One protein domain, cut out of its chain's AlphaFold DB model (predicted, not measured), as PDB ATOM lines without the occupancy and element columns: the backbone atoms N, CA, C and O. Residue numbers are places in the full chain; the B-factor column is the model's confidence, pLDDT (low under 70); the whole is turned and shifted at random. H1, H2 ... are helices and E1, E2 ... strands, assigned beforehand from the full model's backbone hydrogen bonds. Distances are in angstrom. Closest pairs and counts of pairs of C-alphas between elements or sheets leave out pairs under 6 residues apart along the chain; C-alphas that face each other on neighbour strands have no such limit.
ATOM      1  N   TRP A 673      92.853 234.542 167.786       88.69
ATOM      2  CA  TRP A 673      93.797 235.654 167.788       88.69
ATOM      3  C   TRP A 673      94.617 235.676 166.500       88.69
ATOM      4  O   TRP A 673      95.289 234.697 166.175       88.69
ATOM      5  N   ASP A 674      94.603 236.814 165.812       87.25
ATOM      6  CA  ASP A 674      95.597 237.197 164.818       87.25
ATOM      7  C   ASP A 674      96.452 238.332 165.399       87.25
ATOM      8  O   ASP A 674      96.101 239.513 165.355       87.25
ATOM      9  N   HIS A 675      97.581 237.956 166.001       86.81
ATOM     10  CA  HIS A 675      98.501 238.868 166.684       86.81
ATOM     11  C   HIS A 675      97.822 239.703 167.795       86.81
ATOM     12  O   HIS A 675      97.562 239.170 168.869       86.81
ATOM     13  N   ASP A 676      97.569 240.998 167.588       88.50
ATOM     14  CA  ASP A 676      96.890 241.880 168.552       88.50
ATOM     15  C   ASP A 676      95.376 241.957 168.337       88.50
ATOM     16  O   ASP A 676      94.694 242.577 169.144       88.50
ATOM     17  N   THR A 677      94.839 241.338 167.287       90.94
ATOM     18  CA  THR A 677      93.415 241.417 166.948       90.94
ATOM     19  C   THR A 677      92.732 240.079 167.206       90.94
ATOM     20  O   THR A 677      93.154 239.035 166.712       90.94
ATOM     21  N   LEU A 678      91.672 240.093 168.005       91.88
ATOM     22  CA  LEU A 678      90.776 238.966 168.218       91.88
ATOM     23  C   LEU A 678      89.652 239.043 167.193       91.88
ATOM     24  O   LEU A 678      88.830 239.958 167.252       91.88
ATOM     25  N   HIS A 679      89.604 238.067 166.291       91.25
ATOM     26  CA  HIS A 679      88.551 237.973 165.290       91.25
ATOM     27  C   HIS A 679      87.374 237.139 165.781       91.25
ATOM     28  O   HIS A 679      87.556 236.152 166.503       91.25
ATOM     29  N   ASN A 680      86.174 237.504 165.322       88.62
ATOM     30  CA  ASN A 680      84.918 236.807 165.624       88.62
ATOM     31  C   ASN A 680      84.613 236.714 167.133       88.62
ATOM     32  O   ASN A 680      84.093 235.697 167.601       88.62
ATOM     33  N   TYR A 681      84.940 237.748 167.914       89.50
ATOM     34  CA  TYR A 681      84.514 237.828 169.311       89.50
ATOM     35  C   TYR A 681      82.990 237.926 169.384       89.50
ATOM     36  O   TYR A 681      82.387 238.678 168.623       89.50
ATOM     37  N   VAL A 682      82.381 237.196 170.320       86.31
ATOM     38  CA  VAL A 682      80.944 237.254 170.602       86.31
ATOM     39  C   VAL A 682      80.740 237.725 172.038       86.31
ATOM     40  O   VAL A 682      81.269 237.128 172.980       86.31
ATOM     41  N   ASN A 683      79.980 238.806 172.205       84.56
ATOM     42  CA  ASN A 683      79.647 239.372 173.505       84.56
ATOM     43  C   ASN A 683      78.539 238.562 174.192       84.56
ATOM     44  O   ASN A 683      77.360 238.915 174.142       84.56
ATOM     45  N   ASP A 684      78.911 237.453 174.820       72.62
ATOM     46  CA  ASP A 684      77.992 236.631 175.608       72.62
ATOM     47  C   ASP A 684      77.779 237.219 177.020       72.62
ATOM     48  O   ASP A 684      78.704 237.794 177.602       72.62
ATOM     49  N   PRO A 685      76.583 237.083 177.625       55.69
ATOM     50  CA  PRO A 685      76.271 237.742 178.892       55.69
ATOM     51  C   PRO A 685      77.082 237.142 180.057       55.69
ATOM     52  O   PRO A 685      77.011 235.929 180.274       55.69
ATOM     53  N   PRO A 686      77.801 237.937 180.876       52.69
ATOM     54  CA  PRO A 686      78.385 237.412 182.101       52.69
ATOM     55  C   PRO A 686      77.358 237.419 183.255       52.69
ATOM     56  O   PRO A 686      76.615 238.391 183.422       52.69
ATOM     57  N   PRO A 687      77.325 236.371 184.100       49.53
ATOM     58  CA  PRO A 687      76.651 236.428 185.392       49.53
ATOM     59  C   PRO A 687      77.410 237.421 186.284       49.53
ATOM     60  O   PRO A 687      78.615 237.275 186.435       49.53
ATOM     61  N   SER A 688      76.710 238.442 186.796       54.56
ATOM     62  CA  SER A 688      77.138 239.436 187.807       54.56
ATOM     63  C   SER A 688      78.633 239.804 187.837       54.56
ATOM     64  O   SER A 688      79.472 239.034 188.303       54.56
ATOM     65  N   CYS A 689      78.966 241.032 187.432       58.06
ATOM     66  CA  CYS A 689      80.327 241.555 187.527       58.06
ATOM     67  C   CYS A 689      80.748 241.721 189.002       58.06
ATOM     68  O   CYS A 689      80.547 242.777 189.593       58.06
ATOM     69  N   ASP A 690      81.354 240.699 189.603       51.59
ATOM     70  CA  ASP A 690      82.200 240.913 190.776       51.59
ATOM     71  C   ASP A 690      83.417 241.751 190.343       51.59
ATOM     72  O   ASP A 690      83.828 241.688 189.180       51.59
ATOM     73  N   ASN A 691      84.004 242.520 191.271       50.50
ATOM     74  CA  ASN A 691      85.063 243.543 191.093       50.50
ATOM     75  C   ASN A 691      86.339 243.137 190.294       50.50
ATOM     76  O   ASN A 691      87.316 243.880 190.280       50.50
ATOM     77  N   ARG A 692      86.382 241.960 189.660       52.81
ATOM     78  CA  ARG A 692      87.479 241.422 188.837       52.81
ATOM     79  C   ARG A 692      87.113 241.188 187.358       52.81
ATOM     80  O   ARG A 692      87.963 240.716 186.614       52.81
ATOM     81  N   GLY A 693      85.873 241.471 186.940       57.41
ATOM     82  CA  GLY A 693      85.384 241.231 185.568       57.41
ATOM     83  C   GLY A 693      85.340 242.458 184.647       57.41
ATOM     84  O   GLY A 693      84.982 242.328 183.481       57.41
ATOM     85  N   SER A 694      85.666 243.655 185.140       72.69
ATOM     86  CA  SER A 694      85.688 244.877 184.328       72.69
ATOM     87  C   SER A 694      87.008 245.012 183.565       72.69
ATOM     88  O   SER A 694      88.072 245.000 184.187       72.69
ATOM     89  N   TYR A 695      86.942 245.195 182.247       85.38
ATOM     90  CA  TYR A 695      88.089 245.484 181.384       85.38
ATOM     91  C   TYR A 695      87.881 246.801 180.632       85.38
ATOM     92  O   TYR A 695      86.745 247.203 180.355       85.38
ATOM     93  N   TRP A 696      88.979 247.482 180.313       89.75
ATOM     94  CA  TRP A 696      88.949 248.756 179.603       89.75
ATOM     95  C   TRP A 696      88.692 248.547 178.115       89.75
ATOM     96  O   TRP A 696      89.414 247.798 177.456       89.75
ATOM     97  N   VAL A 697      87.672 249.229 177.598       91.06
ATOM     98  CA  VAL A 697      87.301 249.228 176.185       91.06
ATOM     99  C   VAL A 697      87.383 250.642 175.636       91.06
ATOM    100  O   VAL A 697      86.912 251.596 176.254       91.06
ATOM    101  N   LEU A 698      88.000 250.768 174.474       90.75
ATOM    102  CA  LEU A 698      88.203 252.007 173.757       90.75
ATOM    103  C   LEU A 698      87.273 252.019 172.534       90.75
ATOM    104  O   LEU A 698      87.201 251.026 171.813       90.75
ATOM    105  N   GLN A 699      86.552 253.114 172.310       91.19
ATOM    106  CA  GLN A 699      85.640 253.282 171.170       91.19
ATOM    107  C   GLN A 699      85.853 254.644 170.501       91.19
ATOM    108  O   GLN A 699      86.289 255.597 171.149       91.19
ATOM    109  N   ASP A 700      85.523 254.751 169.216       84.75
ATOM    110  CA  ASP A 700      85.545 256.028 168.496       84.75
ATOM    111  C   ASP A 700      84.427 256.966 168.991       84.75
ATOM    112  O   ASP A 700      83.257 256.581 169.028       84.75
ATOM    113  N   ASP A 701      84.762 258.222 169.318       73.69
ATOM    114  CA  ASP A 701      83.793 259.258 169.739       73.69
ATOM    115  C   ASP A 701      83.353 260.174 168.572       73.69
ATOM    116  O   ASP A 701      82.808 261.257 168.767       73.69
ATOM    117  N   GLY A 702      83.613 259.760 167.324       62.56
ATOM    118  CA  GLY A 702      83.258 260.522 166.118       62.56
ATOM    119  C   GLY A 702      84.127 261.765 165.847       62.56
ATOM    120  O   GLY A 702      83.740 262.602 165.030       62.56
ATOM    121  N   GLY A 703      85.292 261.883 166.502       62.28
ATOM    122  CA  GLY A 703      86.268 262.977 166.360       62.28
ATOM    123  C   GLY A 703      87.734 262.504 166.426       62.28
ATOM    124  O   GLY A 703      88.021 261.349 166.139       62.28
ATOM    125  N   ALA A 704      88.677 263.381 166.806       56.66
ATOM    126  CA  ALA A 704      90.117 263.064 166.944       56.66
ATOM    127  C   ALA A 704      90.509 262.460 168.317       56.66
ATOM    128  O   ALA A 704      91.685 262.432 168.680       56.66
ATOM    129  N   ALA A 705      89.520 262.028 169.099       72.75
ATOM    130  CA  ALA A 705      89.688 261.478 170.437       72.75
ATOM    131  C   ALA A 705      88.905 260.171 170.566       72.75
ATOM    132  O   ALA A 705      87.859 259.985 169.937       72.75
ATOM    133  N   TYR A 706      89.415 259.287 171.412       85.69
ATOM    134  CA  TYR A 706      88.768 258.040 171.772       85.69
ATOM    135  C   TYR A 706      87.957 258.197 173.054       85.69
ATOM    136  O   TYR A 706      88.261 259.029 173.909       85.69
ATOM    137  N   LYS A 707      86.949 257.350 173.231       88.38
ATOM    138  CA  LYS A 707      86.187 257.234 174.469       88.38
ATOM    139  C   LYS A 707      86.589 255.961 175.199       88.38
ATOM    140  O   LYS A 707      86.379 254.859 174.695       88.38
ATOM    141  N   LEU A 708      87.147 256.114 176.397       88.50
ATOM    142  CA  LEU A 708      87.490 255.009 177.281       88.50
ATOM    143  C   LEU A 708      86.301 254.679 178.188       88.50
ATOM    144  O   LEU A 708      85.805 255.538 178.920       88.50
ATOM    145  N   ILE A 709      85.854 253.428 178.161       88.06
ATOM    146  CA  ILE A 709      84.739 252.913 178.960       88.06
ATOM    147  C   ILE A 709      85.128 251.594 179.632       88.06
ATOM    148  O   ILE A 709      85.930 250.827 179.108       88.06
ATOM    149  N   ALA A 710      84.559 251.304 180.801       85.44
ATOM    150  CA  ALA A 710      84.704 249.995 181.436       85.44
ATOM    151  C   ALA A 710      83.554 249.080 180.990       85.44
ATOM    152  O   ALA A 710      82.383 249.448 181.120       85.44
ATOM    153  N   ARG A 711      83.871 247.887 180.480       85.31
ATOM    154  CA  ARG A 711      82.886 246.855 180.108       85.31
ATOM    155  C   ARG A 711      83.147 245.567 180.876       85.31
ATOM    156  O   ARG A 711      84.278 245.293 181.272       85.31
ATOM    157  N   CYS A 712      82.096 244.788 181.112       83.00
ATOM    158  CA  CYS A 712      82.232 243.501 181.783       83.00
ATOM    159  C   CYS A 712      82.566 242.402 180.778       83.00
ATOM    160  O   CYS A 712      81.872 242.238 179.782       83.00
ATOM    161  N   PHE A 713      83.581 241.612 181.101       84.00
ATOM    162  CA  PHE A 713      83.969 240.413 180.375       84.00
ATOM    163  C   PHE A 713      83.996 239.225 181.337       84.00
ATOM    164  O   PHE A 713      84.156 239.381 182.551       84.00
ATOM    165  N   SER A 714      83.862 238.009 180.803       81.12
ATOM    166  CA  SER A 714      84.109 236.809 181.602       81.12
ATOM    167  C   SER A 714      85.569 236.782 182.068       81.12
ATOM    168  O   SER A 714      86.468 237.281 181.386       81.12
ATOM    169  N   SER A 715      85.838 236.156 183.214       79.00
ATOM    170  CA  SER A 715      87.207 236.007 183.724       79.00
ATOM    171  C   SER A 715      88.133 235.286 182.733       79.00
ATOM    172  O   SER A 715      89.327 235.571 182.691       79.00
ATOM    173  N   ALA A 716      87.584 234.401 181.894       83.06
ATOM    174  CA  ALA A 716      88.312 233.756 180.806       83.06
ATOM    175  C   ALA A 716      88.804 234.769 179.758       83.06
ATOM    176  O   ALA A 716      89.971 234.719 179.375       83.06
ATOM    177  N   TRP A 717      87.953 235.715 179.348       88.44
ATOM    178  CA  TRP A 717      88.323 236.754 178.386       88.44
ATOM    179  C   TRP A 717      89.288 237.780 178.972       88.44
ATOM    180  O   TRP A 717      90.289 238.090 178.336       88.44
ATOM    181  N   VAL A 718      89.065 238.227 180.214       86.44
ATOM    182  CA  VAL A 718      90.000 239.130 180.913       86.44
ATOM    183  C   VAL A 718      91.404 238.519 180.990       86.44
ATOM    184  O   VAL A 718      92.392 239.189 180.683       86.44
ATOM    185  N   ASN A 719      91.501 237.233 181.343       85.50
ATOM    186  CA  ASN A 719      92.778 236.523 181.376       85.50
ATOM    187  C   ASN A 719      93.377 236.352 179.974       85.50
ATOM    188  O   ASN A 719      94.575 236.562 179.810       85.50
ATOM    189  N   ALA A 720      92.566 236.023 178.962       89.25
ATOM    190  CA  ALA A 720      93.031 235.888 177.582       89.25
ATOM    191  C   ALA A 720      93.616 237.204 177.039       89.25
ATOM    192  O   ALA A 720      94.691 237.183 176.446       89.25
ATOM    193  N   PHE A 721      92.967 238.343 177.308       92.12
ATOM    194  CA  PHE A 721      93.482 239.666 176.948       92.12
ATOM    195  C   PHE A 721      94.808 239.967 177.642       92.12
ATOM    196  O   PHE A 721      95.769 240.365 176.988       92.12
ATOM    197  N   ALA A 722      94.894 239.724 178.953       87.00
ATOM    198  CA  ALA A 722      96.119 239.955 179.711       87.00
ATOM    199  C   ALA A 722      97.281 239.067 179.232       87.00
ATOM    200  O   ALA A 722      98.400 239.555 179.077       87.00
ATOM    201  N   THR A 723      97.027 237.782 178.970       89.12
ATOM    202  CA  THR A 723      98.039 236.852 178.452       89.12
ATOM    203  C   THR A 723      98.503 237.262 177.059       89.12
ATOM    204  O   THR A 723      99.706 237.344 176.827       89.12
ATOM    205  N   GLN A 724      97.577 237.578 176.150       91.94
ATOM    206  CA  GLN A 724      97.927 237.972 174.789       91.94
ATOM    207  C   GLN A 724      98.696 239.300 174.763       91.94
ATOM    208  O   GLN A 724      99.711 239.398 174.077       91.94
ATOM    209  N   ALA A 725      98.303 240.284 175.575       86.56
ATOM    210  CA  ALA A 725      99.014 241.556 175.677       86.56
ATOM    211  C   ALA A 725     100.471 241.380 176.143       86.56
ATOM    212  O   ALA A 725     101.356 242.064 175.639       86.56
ATOM    213  N   GLN A 726     100.756 240.426 177.035       85.88
ATOM    214  CA  GLN A 726     102.124 240.128 177.487       85.88
ATOM    215  C   GLN A 726     103.013 239.499 176.401       85.88
ATOM    216  O   GLN A 726     104.235 239.563 176.510       85.88
ATOM    217  N   THR A 727     102.428 238.898 175.359       85.25
ATOM    218  CA  THR A 727     103.192 238.339 174.226       85.25
ATOM    219  C   THR A 727     103.630 239.390 173.206       85.25
ATOM    220  O   THR A 727     104.469 239.102 172.352       85.25
ATOM    221  N   LEU A 728     103.080 240.603 173.289       84.00
ATOM    222  CA  LEU A 728     103.301 241.679 172.330       84.00
ATOM    223  C   LEU A 728     104.319 242.691 172.876       84.00
ATOM    224  O   LEU A 728     104.396 242.934 174.080       84.00
ATOM    225  N   GLN A 729     105.111 243.289 171.984       82.75
ATOM    226  CA  GLN A 729     106.018 244.384 172.336       82.75
ATOM    227  C   GLN A 729     105.300 245.727 172.169       82.75
ATOM    228  O   GLN A 729     104.747 246.015 171.106       82.75
ATOM    229  N   TRP A 730     105.327 246.553 173.215       83.94
ATOM    230  CA  TRP A 730     104.608 247.826 173.272       83.94
ATOM    231  C   TRP A 730     105.558 249.024 173.333       83.94
ATOM    232  O   TRP A 730     106.698 248.907 173.781       83.94
ATOM    233  N   GLY A 731     105.076 250.176 172.865       66.50
ATOM    234  CA  GLY A 731     105.851 251.411 172.716       66.50
ATOM    235  C   GLY A 731     106.117 252.209 173.996       66.50
ATOM    236  O   GLY A 731     106.741 253.263 173.900       66.50
ATOM    237  N   GLY A 732     105.667 251.749 175.169       71.06
ATOM    238  CA  GLY A 732     105.817 252.470 176.436       71.06
ATOM    239  C   GLY A 732     105.279 251.711 177.655       71.06
ATOM    240  O   GLY A 732     104.891 250.544 177.569       71.06
ATOM    241  N   GLU A 733     105.266 252.375 178.814       74.12
ATOM    242  CA  GLU A 733     104.597 251.877 180.022       74.12
ATOM    243  C   GLU A 733     103.141 252.353 180.055       74.12
ATOM    244  O   GLU A 733     102.849 253.528 179.820       74.12
ATOM    245  N   GLY A 734     102.215 251.446 180.363       79.94
ATOM    246  CA  GLY A 734     100.791 251.755 180.337       79.94
ATOM    247  C   GLY A 734      99.897 250.588 180.740       79.94
ATOM    248  O   GLY A 734     100.378 249.499 181.063       79.94
ATOM    249  N   VAL A 735      98.586 250.819 180.695       84.25
ATOM    250  CA  VAL A 735      97.540 249.834 181.012       84.25
ATOM    251  C   VAL A 735      96.956 249.260 179.723       84.25
ATOM    252  O   VAL A 735      96.688 249.996 178.778       84.25
ATOM    253  N   TYR A 736      96.743 247.945 179.676       88.88
ATOM    254  CA  TYR A 736      96.148 247.282 178.514       88.88
ATOM    255  C   TYR A 736      94.635 247.515 178.438       88.88
ATOM    256  O   TYR A 736      93.929 247.458 179.449       88.88
ATOM    257  N   ALA A 737      94.151 247.752 177.226       90.69
ATOM    258  CA  ALA A 737      92.745 247.921 176.893       90.69
ATOM    259  C   ALA A 737      92.436 247.227 175.559       90.69
ATOM    260  O   ALA A 737      93.336 246.807 174.828       90.69
ATOM    261  N   VAL A 738      91.151 247.102 175.240       92.69
ATOM    262  CA  VAL A 738      90.687 246.590 173.950       92.69
ATOM    263  C   VAL A 738      90.003 247.708 173.176       92.69
ATOM    264  O   VAL A 738      89.077 248.333 173.672       92.69
ATOM    265  N   TYR A 739      90.427 247.942 171.948       92.62
ATOM    266  CA  TYR A 739      89.765 248.810 170.996       92.62
ATOM    267  C   TYR A 739      88.667 248.047 170.243       92.62
ATOM    268  O   TYR A 739      88.930 247.051 169.570       92.62
ATOM    269  N   ASP A 740      87.429 248.517 170.389       91.56
ATOM    270  CA  ASP A 740      86.220 247.944 169.797       91.56
ATOM    271  C   ASP A 740      85.663 248.896 168.733       91.56
ATOM    272  O   ASP A 740      84.745 249.684 168.977       91.56
ATOM    273  N   GLN A 741      86.241 248.830 167.534       84.12
ATOM    274  CA  GLN A 741      85.845 249.683 166.413       84.12
ATOM    275  C   GLN A 741      84.424 249.366 165.915       84.12
ATOM    276  O   GLN A 741      83.693 250.256 165.482       84.12
ATOM    277  N   GLY A 742      84.027 248.092 165.978       84.06
ATOM    278  CA  GLY A 742      82.718 247.613 165.527       84.06
ATOM    279  C   GLY A 742      81.594 247.794 166.547       84.06
ATOM    280  O   GLY A 742      80.443 247.503 166.225       84.06
ATOM    281  N   ARG A 743      81.911 248.265 167.761       88.31
ATOM    282  CA  ARG A 743      80.984 248.380 168.899       88.31
ATOM    283  C   ARG A 743      80.316 247.047 169.263       88.31
ATOM    284  O   ARG A 743      79.175 247.017 169.727       88.31
ATOM    285  N   ALA A 744      81.032 245.938 169.076       85.62
ATOM    286  CA  ALA A 744      80.550 244.590 169.374       85.62
ATOM    287  C   ALA A 744      80.278 244.377 170.875       85.62
ATOM    288  O   ALA A 744      79.471 243.526 171.248       85.62
ATOM    289  N   THR A 745      80.903 245.171 171.748       85.31
ATOM    290  CA  THR A 745      80.736 245.102 173.209       85.31
ATOM    291  C   THR A 745      79.519 245.873 173.741       85.31
ATOM    292  O   THR A 745      79.220 245.792 174.935       85.31
ATOM    293  N   ASP A 746      78.791 246.610 172.893       85.00
ATOM    294  CA  ASP A 746      77.699 247.489 173.338       85.00
ATOM    295  C   ASP A 746      76.383 246.766 173.634       85.00
ATOM    296  O   ASP A 746      75.556 247.280 174.390       85.00
ATOM    297  N   TYR A 747      76.182 245.579 173.066       79.06
ATOM    298  CA  TYR A 747      74.972 244.788 173.258       79.06
ATOM    299  C   TYR A 747      75.284 243.293 173.313       79.06
ATOM    300  O   TYR A 747      76.260 242.812 172.736       79.06
ATOM    301  N   VAL A 748      74.445 242.552 174.035       79.56
ATOM    302  CA  VAL A 748      74.563 241.097 174.183       79.56
ATOM    303  C   VAL A 748      74.341 240.421 172.828       79.56
ATOM    304  O   VAL A 748      73.395 240.753 172.116       79.56
ATOM    305  N   GLY A 749      75.209 239.475 172.477       78.75
ATOM    306  CA  GLY A 749      75.234 238.796 171.181       78.75
ATOM    307  C   GLY A 749      75.922 239.588 170.064       78.75
ATOM    308  O   GLY A 749      75.879 239.155 168.914       78.75
ATOM    309  N   GLY A 750      76.541 240.736 170.364       82.38
ATOM    310  CA  GLY A 750      77.360 241.470 169.400       82.38
ATOM    311  C   GLY A 750      78.545 240.629 168.927       82.38
ATOM    312  O   GLY A 750      79.245 240.041 169.749       82.38
ATOM    313  N   ILE A 751      78.743 240.556 167.608       85.69
ATOM    314  CA  ILE A 751      79.858 239.838 166.982       85.69
ATOM    315  C   ILE A 751      80.751 240.855 166.289       85.69
ATOM    316  O   ILE A 751      80.263 241.654 165.491       85.69
ATOM    317  N   GLY A 752      82.048 240.815 166.563       87.31
ATOM    318  CA  GLY A 752      82.996 241.688 165.888       87.31
ATOM    319  C   GLY A 752      84.432 241.436 166.299       87.31
ATOM    320  O   GLY A 752      84.735 240.487 167.022       87.31
ATOM    321  N   ASP A 753      85.308 242.304 165.814       92.06
ATOM    322  CA  ASP A 753      86.740 242.193 166.036       92.06
ATOM    323  C   ASP A 753      87.180 243.164 167.131       92.06
ATOM    324  O   ASP A 753      86.699 244.296 167.218       92.06
ATOM    325  N   LEU A 754      88.096 242.699 167.974       92.88
ATOM    326  CA  LEU A 754      88.588 243.409 169.148       92.88
ATOM    327  C   LEU A 754      90.112 243.509 169.083       92.88
ATOM    328  O   LEU A 754      90.790 242.485 169.090       92.88
ATOM    329  N   GLN A 755      90.670 244.719 169.047       92.94
ATOM    330  CA  GLN A 755      92.121 244.919 168.955       92.94
ATOM    331  C   GLN A 755      92.726 245.292 170.313       92.94
ATOM    332  O   GLN A 755      92.244 246.195 170.982       92.94
ATOM    333  N   LEU A 756      93.808 244.644 170.736       92.81
ATOM    334  CA  LEU A 756      94.547 245.028 171.937       92.81
ATOM    335  C   LEU A 756      95.327 246.322 171.708       92.81
ATOM    336  O   LEU A 756      96.064 246.467 170.734       92.81
ATOM    337  N   VAL A 757      95.206 247.236 172.664       90.88
ATOM    338  CA  VAL A 757      95.923 248.512 172.697       90.88
ATOM    339  C   VAL A 757      96.473 248.768 174.099       90.88
ATOM    340  O   VAL A 757      95.998 248.203 175.086       90.88
ATOM    341  N   GLN A 758      97.475 249.635 174.211       89.25
ATOM    342  CA  GLN A 758      98.018 250.071 175.494       89.25
ATOM    343  C   GLN A 758      97.769 251.568 175.681       89.25
ATOM    344  O   GLN A 758      98.015 252.364 174.783       89.25
ATOM    345  N   ILE A 759      97.291 251.959 176.857       87.31
ATOM    346  CA  ILE A 759      97.042 253.353 177.227       87.31
ATOM    347  C   ILE A 759      98.197 253.831 178.103       87.31
ATOM    348  O   ILE A 759      98.441 253.237 179.155       87.31
ATOM    349  N   GLY A 760      98.898 254.887 177.688       80.62
ATOM    350  CA  GLY A 760     100.028 255.441 178.442       80.62
ATOM    351  C   GLY A 760      99.624 256.004 179.814       80.62
ATOM    352  O   GLY A 760      98.530 256.551 179.979       80.62
ATOM    353  N   TYR A 761     100.501 255.889 180.817       74.12
ATOM    354  CA  TYR A 761     100.273 256.498 182.137       74.12
ATOM    355  C   TYR A 761     100.289 258.039 182.067       74.12
ATOM    356  O   TYR A 761     101.084 258.628 181.339       74.12
ATOM    357  N   GLY A 762      99.411 258.708 182.829       65.56
ATOM    358  CA  GLY A 762      99.330 260.181 182.890       65.56
ATOM    359  C   GLY A 762      98.472 260.853 181.805       65.56
ATOM    360  O   GLY A 762      98.432 262.076 181.719       65.56
ATOM    361  N   CYS A 763      97.753 260.069 181.001       68.38
ATOM    362  CA  CYS A 763      96.987 260.531 179.840       68.38
ATOM    363  C   CYS A 763      95.578 261.090 180.124       68.38
ATOM    364  O   CYS A 763      94.793 261.293 179.196       68.38
ATOM    365  N   GLN A 764      95.237 261.347 181.391       64.19
ATOM    366  CA  GLN A 764      93.946 261.919 181.783       64.19
ATOM    367  C   GLN A 764      94.114 263.096 182.756       64.19
ATOM    368  O   GLN A 764      94.899 262.992 183.702       64.19
ATOM    369  N   PRO A 765      93.359 264.201 182.590       48.59
ATOM    370  CA  PRO A 765      93.384 265.313 183.534       48.59
ATOM    371  C   PRO A 765      92.851 264.869 184.904       48.59
ATOM    372  O   PRO A 765      91.690 264.487 185.023       48.59
ATOM    373  N   GLY A 766      93.689 264.927 185.941       53.28
ATOM    374  CA  GLY A 766      93.297 264.603 187.320       53.28
ATOM    375  C   GLY A 766      93.480 263.140 187.745       53.28
ATOM    376  O   GLY A 766      93.209 262.831 188.903       53.28
ATOM    377  N   ALA A 767      93.977 262.257 186.872       53.94
ATOM    378  CA  ALA A 767      94.487 260.954 187.299       53.94
ATOM    379  C   ALA A 767      95.878 261.140 187.932       53.94
ATOM    380  O   ALA A 767      96.725 261.842 187.375       53.94
ATOM    381  N   GLU A 768      96.133 260.537 189.100       53.62
ATOM    382  CA  GLU A 768      97.492 260.481 189.652       53.62
ATOM    383  C   GLU A 768      98.433 259.868 188.602       53.62
ATOM    384  O   GLU A 768      98.035 258.953 187.882       53.62
ATOM    385  N   ALA A 769      99.678 260.348 188.504       52.41
ATOM    386  CA  ALA A 769     100.620 259.973 187.439       52.41
ATOM    387  C   ALA A 769     100.869 258.450 187.294       52.41
ATOM    388  O   ALA A 769     101.408 258.019 186.280       52.41
ATOM    389  N   PHE A 770     100.445 257.645 188.276       54.62
ATOM    390  CA  PHE A 770     100.537 256.182 188.301       54.62
ATOM    391  C   PHE A 770      99.215 255.484 188.701       54.62
ATOM    392  O   PHE A 770      99.227 254.325 189.116       54.62
ATOM    393  N   GLY A 771      98.074 256.179 188.619       56.66
ATOM    394  CA  GLY A 771      96.751 255.629 188.933       56.66
ATOM    395  C   GLY A 771      96.118 254.851 187.766       56.66
ATOM    396  O   GLY A 771      96.492 255.063 186.609       56.66
ATOM    397  N   PRO A 772      95.152 253.946 188.032       61.62
ATOM    398  CA  PRO A 772      94.389 253.289 186.975       61.62
ATOM    399  C   PRO A 772      93.571 254.328 186.192       61.62
ATOM    400  O   PRO A 772      93.074 255.284 186.791       61.62
ATOM    401  N   PRO A 773      93.401 254.156 184.872       67.94
ATOM    402  CA  PRO A 773      92.614 255.091 184.079       67.94
ATOM    403  C   PRO A 773      91.146 255.104 184.537       67.94
ATOM    404  O   PRO A 773      90.647 254.133 185.104       67.94
ATOM    405  N   HIS A 774      90.446 256.209 184.291       74.44
ATOM    406  CA  HIS A 774      89.023 256.381 184.581       74.44
ATOM    407  C   HIS A 774      88.210 256.506 183.278       74.44
ATOM    408  O   HIS A 774      88.767 256.855 182.236       74.44
ATOM    409  N   PRO A 775      86.893 256.234 183.274       80.56
ATOM    410  CA  PRO A 775      86.081 256.396 182.068       80.56
ATOM    411  C   PRO A 775      86.053 257.862 181.600       80.56
ATOM    412  O   PRO A 775      85.835 258.759 182.413       80.56
ATOM    413  N   GLY A 776      86.234 258.119 180.303       80.75
ATOM    414  CA  GLY A 776      86.278 259.485 179.769       80.75
ATOM    415  C   GLY A 776      86.909 259.602 178.382       80.75
ATOM    416  O   GLY A 776      87.267 258.602 177.764       80.75
ATOM    417  N   ALA A 777      87.033 260.835 177.887       81.62
ATOM    418  CA  ALA A 777      87.710 261.118 176.623       81.62
ATOM    419  C   ALA A 777      89.229 260.936 176.766       81.62
ATOM    420  O   ALA A 777      89.825 261.365 177.757       81.62
ATOM    421  N   LEU A 778      89.847 260.311 175.769       80.50
ATOM    422  CA  LEU A 778      91.270 260.020 175.702       80.50
ATOM    423  C   LEU A 778      91.836 260.557 174.371       80.50
ATOM    424  O   LEU A 778      91.327 260.190 173.308       80.50
ATOM    425  N   PRO A 779      92.870 261.414 174.389       80.31
ATOM    426  CA  PRO A 779      93.533 261.869 173.166       80.31
ATOM    427  C   PRO A 779      94.109 260.697 172.357       80.31
ATOM    428  O   PRO A 779      94.572 259.714 172.933       80.31
ATOM    429  N   ALA A 780      94.122 260.791 171.025       76.81
ATOM    430  CA  ALA A 780      94.633 259.710 170.175       76.81
ATOM    431  C   ALA A 780      96.125 259.399 170.417       76.81
ATOM    432  O   ALA A 780      96.531 258.243 170.348       76.81
ATOM    433  N   GLU A 781      96.929 260.406 170.775       75.94
ATOM    434  CA  GLU A 781      98.349 260.237 171.126       75.94
ATOM    435  C   GLU A 781      98.602 259.387 172.384       75.94
ATOM    436  O   GLU A 781      99.723 258.936 172.607       75.94
ATOM    437  N   CYS A 782      97.565 259.146 173.185       76.94
ATOM    438  CA  CYS A 782      97.634 258.363 174.415       76.94
ATOM    439  C   CYS A 782      97.398 256.862 174.217       76.94
ATOM    440  O   CYS A 782      97.490 256.098 175.180       76.94
ATOM    441  N   VAL A 783      97.089 256.438 172.988       81.31
ATOM    442  CA  VAL A 783      96.860 255.037 172.631       81.31
ATOM    443  C   VAL A 783      98.060 254.524 171.849       81.31
ATOM    444  O   VAL A 783      98.307 254.912 170.709       81.31
ATOM    445  N   HIS A 784      98.815 253.626 172.465       78.25
ATOM    446  CA  HIS A 784      99.926 252.931 171.842       78.25
ATOM    447  C   HIS A 784      99.432 251.618 171.231       78.25
ATOM    448  O   HIS A 784      98.915 250.735 171.920       78.25
ATOM    449  N   THR A 785      99.614 251.473 169.923       74.25
ATOM    450  CA  THR A 785      99.469 250.189 169.231       74.25
ATOM    451  C   THR A 785     100.749 249.362 169.375       74.25
ATOM    452  O   THR A 785     101.796 249.883 169.772       74.25
TER     453      THR A 785
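AT A GLANCE: This is residues 673 to 785 of the 789 residues of an uncharacterized protein of Mycolicibacterium sp. NCC-Tsukiji (UniProt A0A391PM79). A single strongly twisted sheet of six strands makes the body, and one helix, H1, packs slantwise over one face of it, above E5 and E4. E2 and E4 run side by side near the middle, while the edge strands E1 and E6 lie far out at opposite ends of the sheet. The printed part has 113 residues, with one named helix and six named strands in the order E1 E2 E3 H1 E4 E5 E6; the class is mixed, helices and strands, though under half of the residues are in named elements. The sheet runs E1 E5 E4 E2 E3 E6 and is mixed. The whole is compact, with a radius of gyration of the C-alphas of 13.5 A, and rounded, spanning 34 by 29 by 27 A.

HOW THE PARTS SIT: From edge to edge of the sheet the strands' lines turn by 154 degrees. E4, residues 734 to 739, is parallel to its neighbour E2, residues 694 to 700, with N 698 and O 738 2.8 A apart. E4 and E5, residues 751 to 760, form an antiparallel hairpin, with N 739 and O 755 2.7 A apart. E5 is staggered: its residues 755 to 760 pair with E4, and its residues 751 to 755 with E1, residues 677 to 682, antiparallel, where N 678 and O 754 are 2.8 A apart. E2 and E3, residues 705 to 712, form a second antiparallel hairpin, with N 697 and O 709 2.8 A apart. E3 is antiparallel to E6, residues 776 to 779, with N 706 and O 778 2.8 A apart. H1, residues 715 to 727, is on the sheet, giving two layers, a helix on one face of a sheet; its height over the sheet is 8.8 A. It lies over E5 and only just over E4, on which 3 of its C-alphas fall. On the local plane it runs slantwise to E5 at 56 degrees. The closest C-alphas of H1 and E5 are those of Ala 725 and Leu 756, 6.8 A apart. In H1 every O i to N i+4 pair is within hydrogen-bond range. E1 and E6 are apart.

IN THESE COORDINATES: E5, the longest strand, measures 28.0 A from first to last C-alpha, E3 22.5 A, E2 19.4 A and H1 18.7 A. E1 begins at C-alpha 677 (93.415, 241.417, 166.948), H1 at C-alpha 715 (87.207, 236.007, 183.724), and E6 ends at C-alpha 779 (93.533, 261.869, 173.166).

THE WHOLE: The C-alphas farthest apart are those of Gly 749 and Ala 769, 36.8 A. The printed part has no cut. The links E1 to E2, E4 to E5 and E5 to E6 are long. The mean pLDDT of the printed part is 78.6, and residues 685 to 693, 702 to 704, 731 and 762 to 773 are under 70.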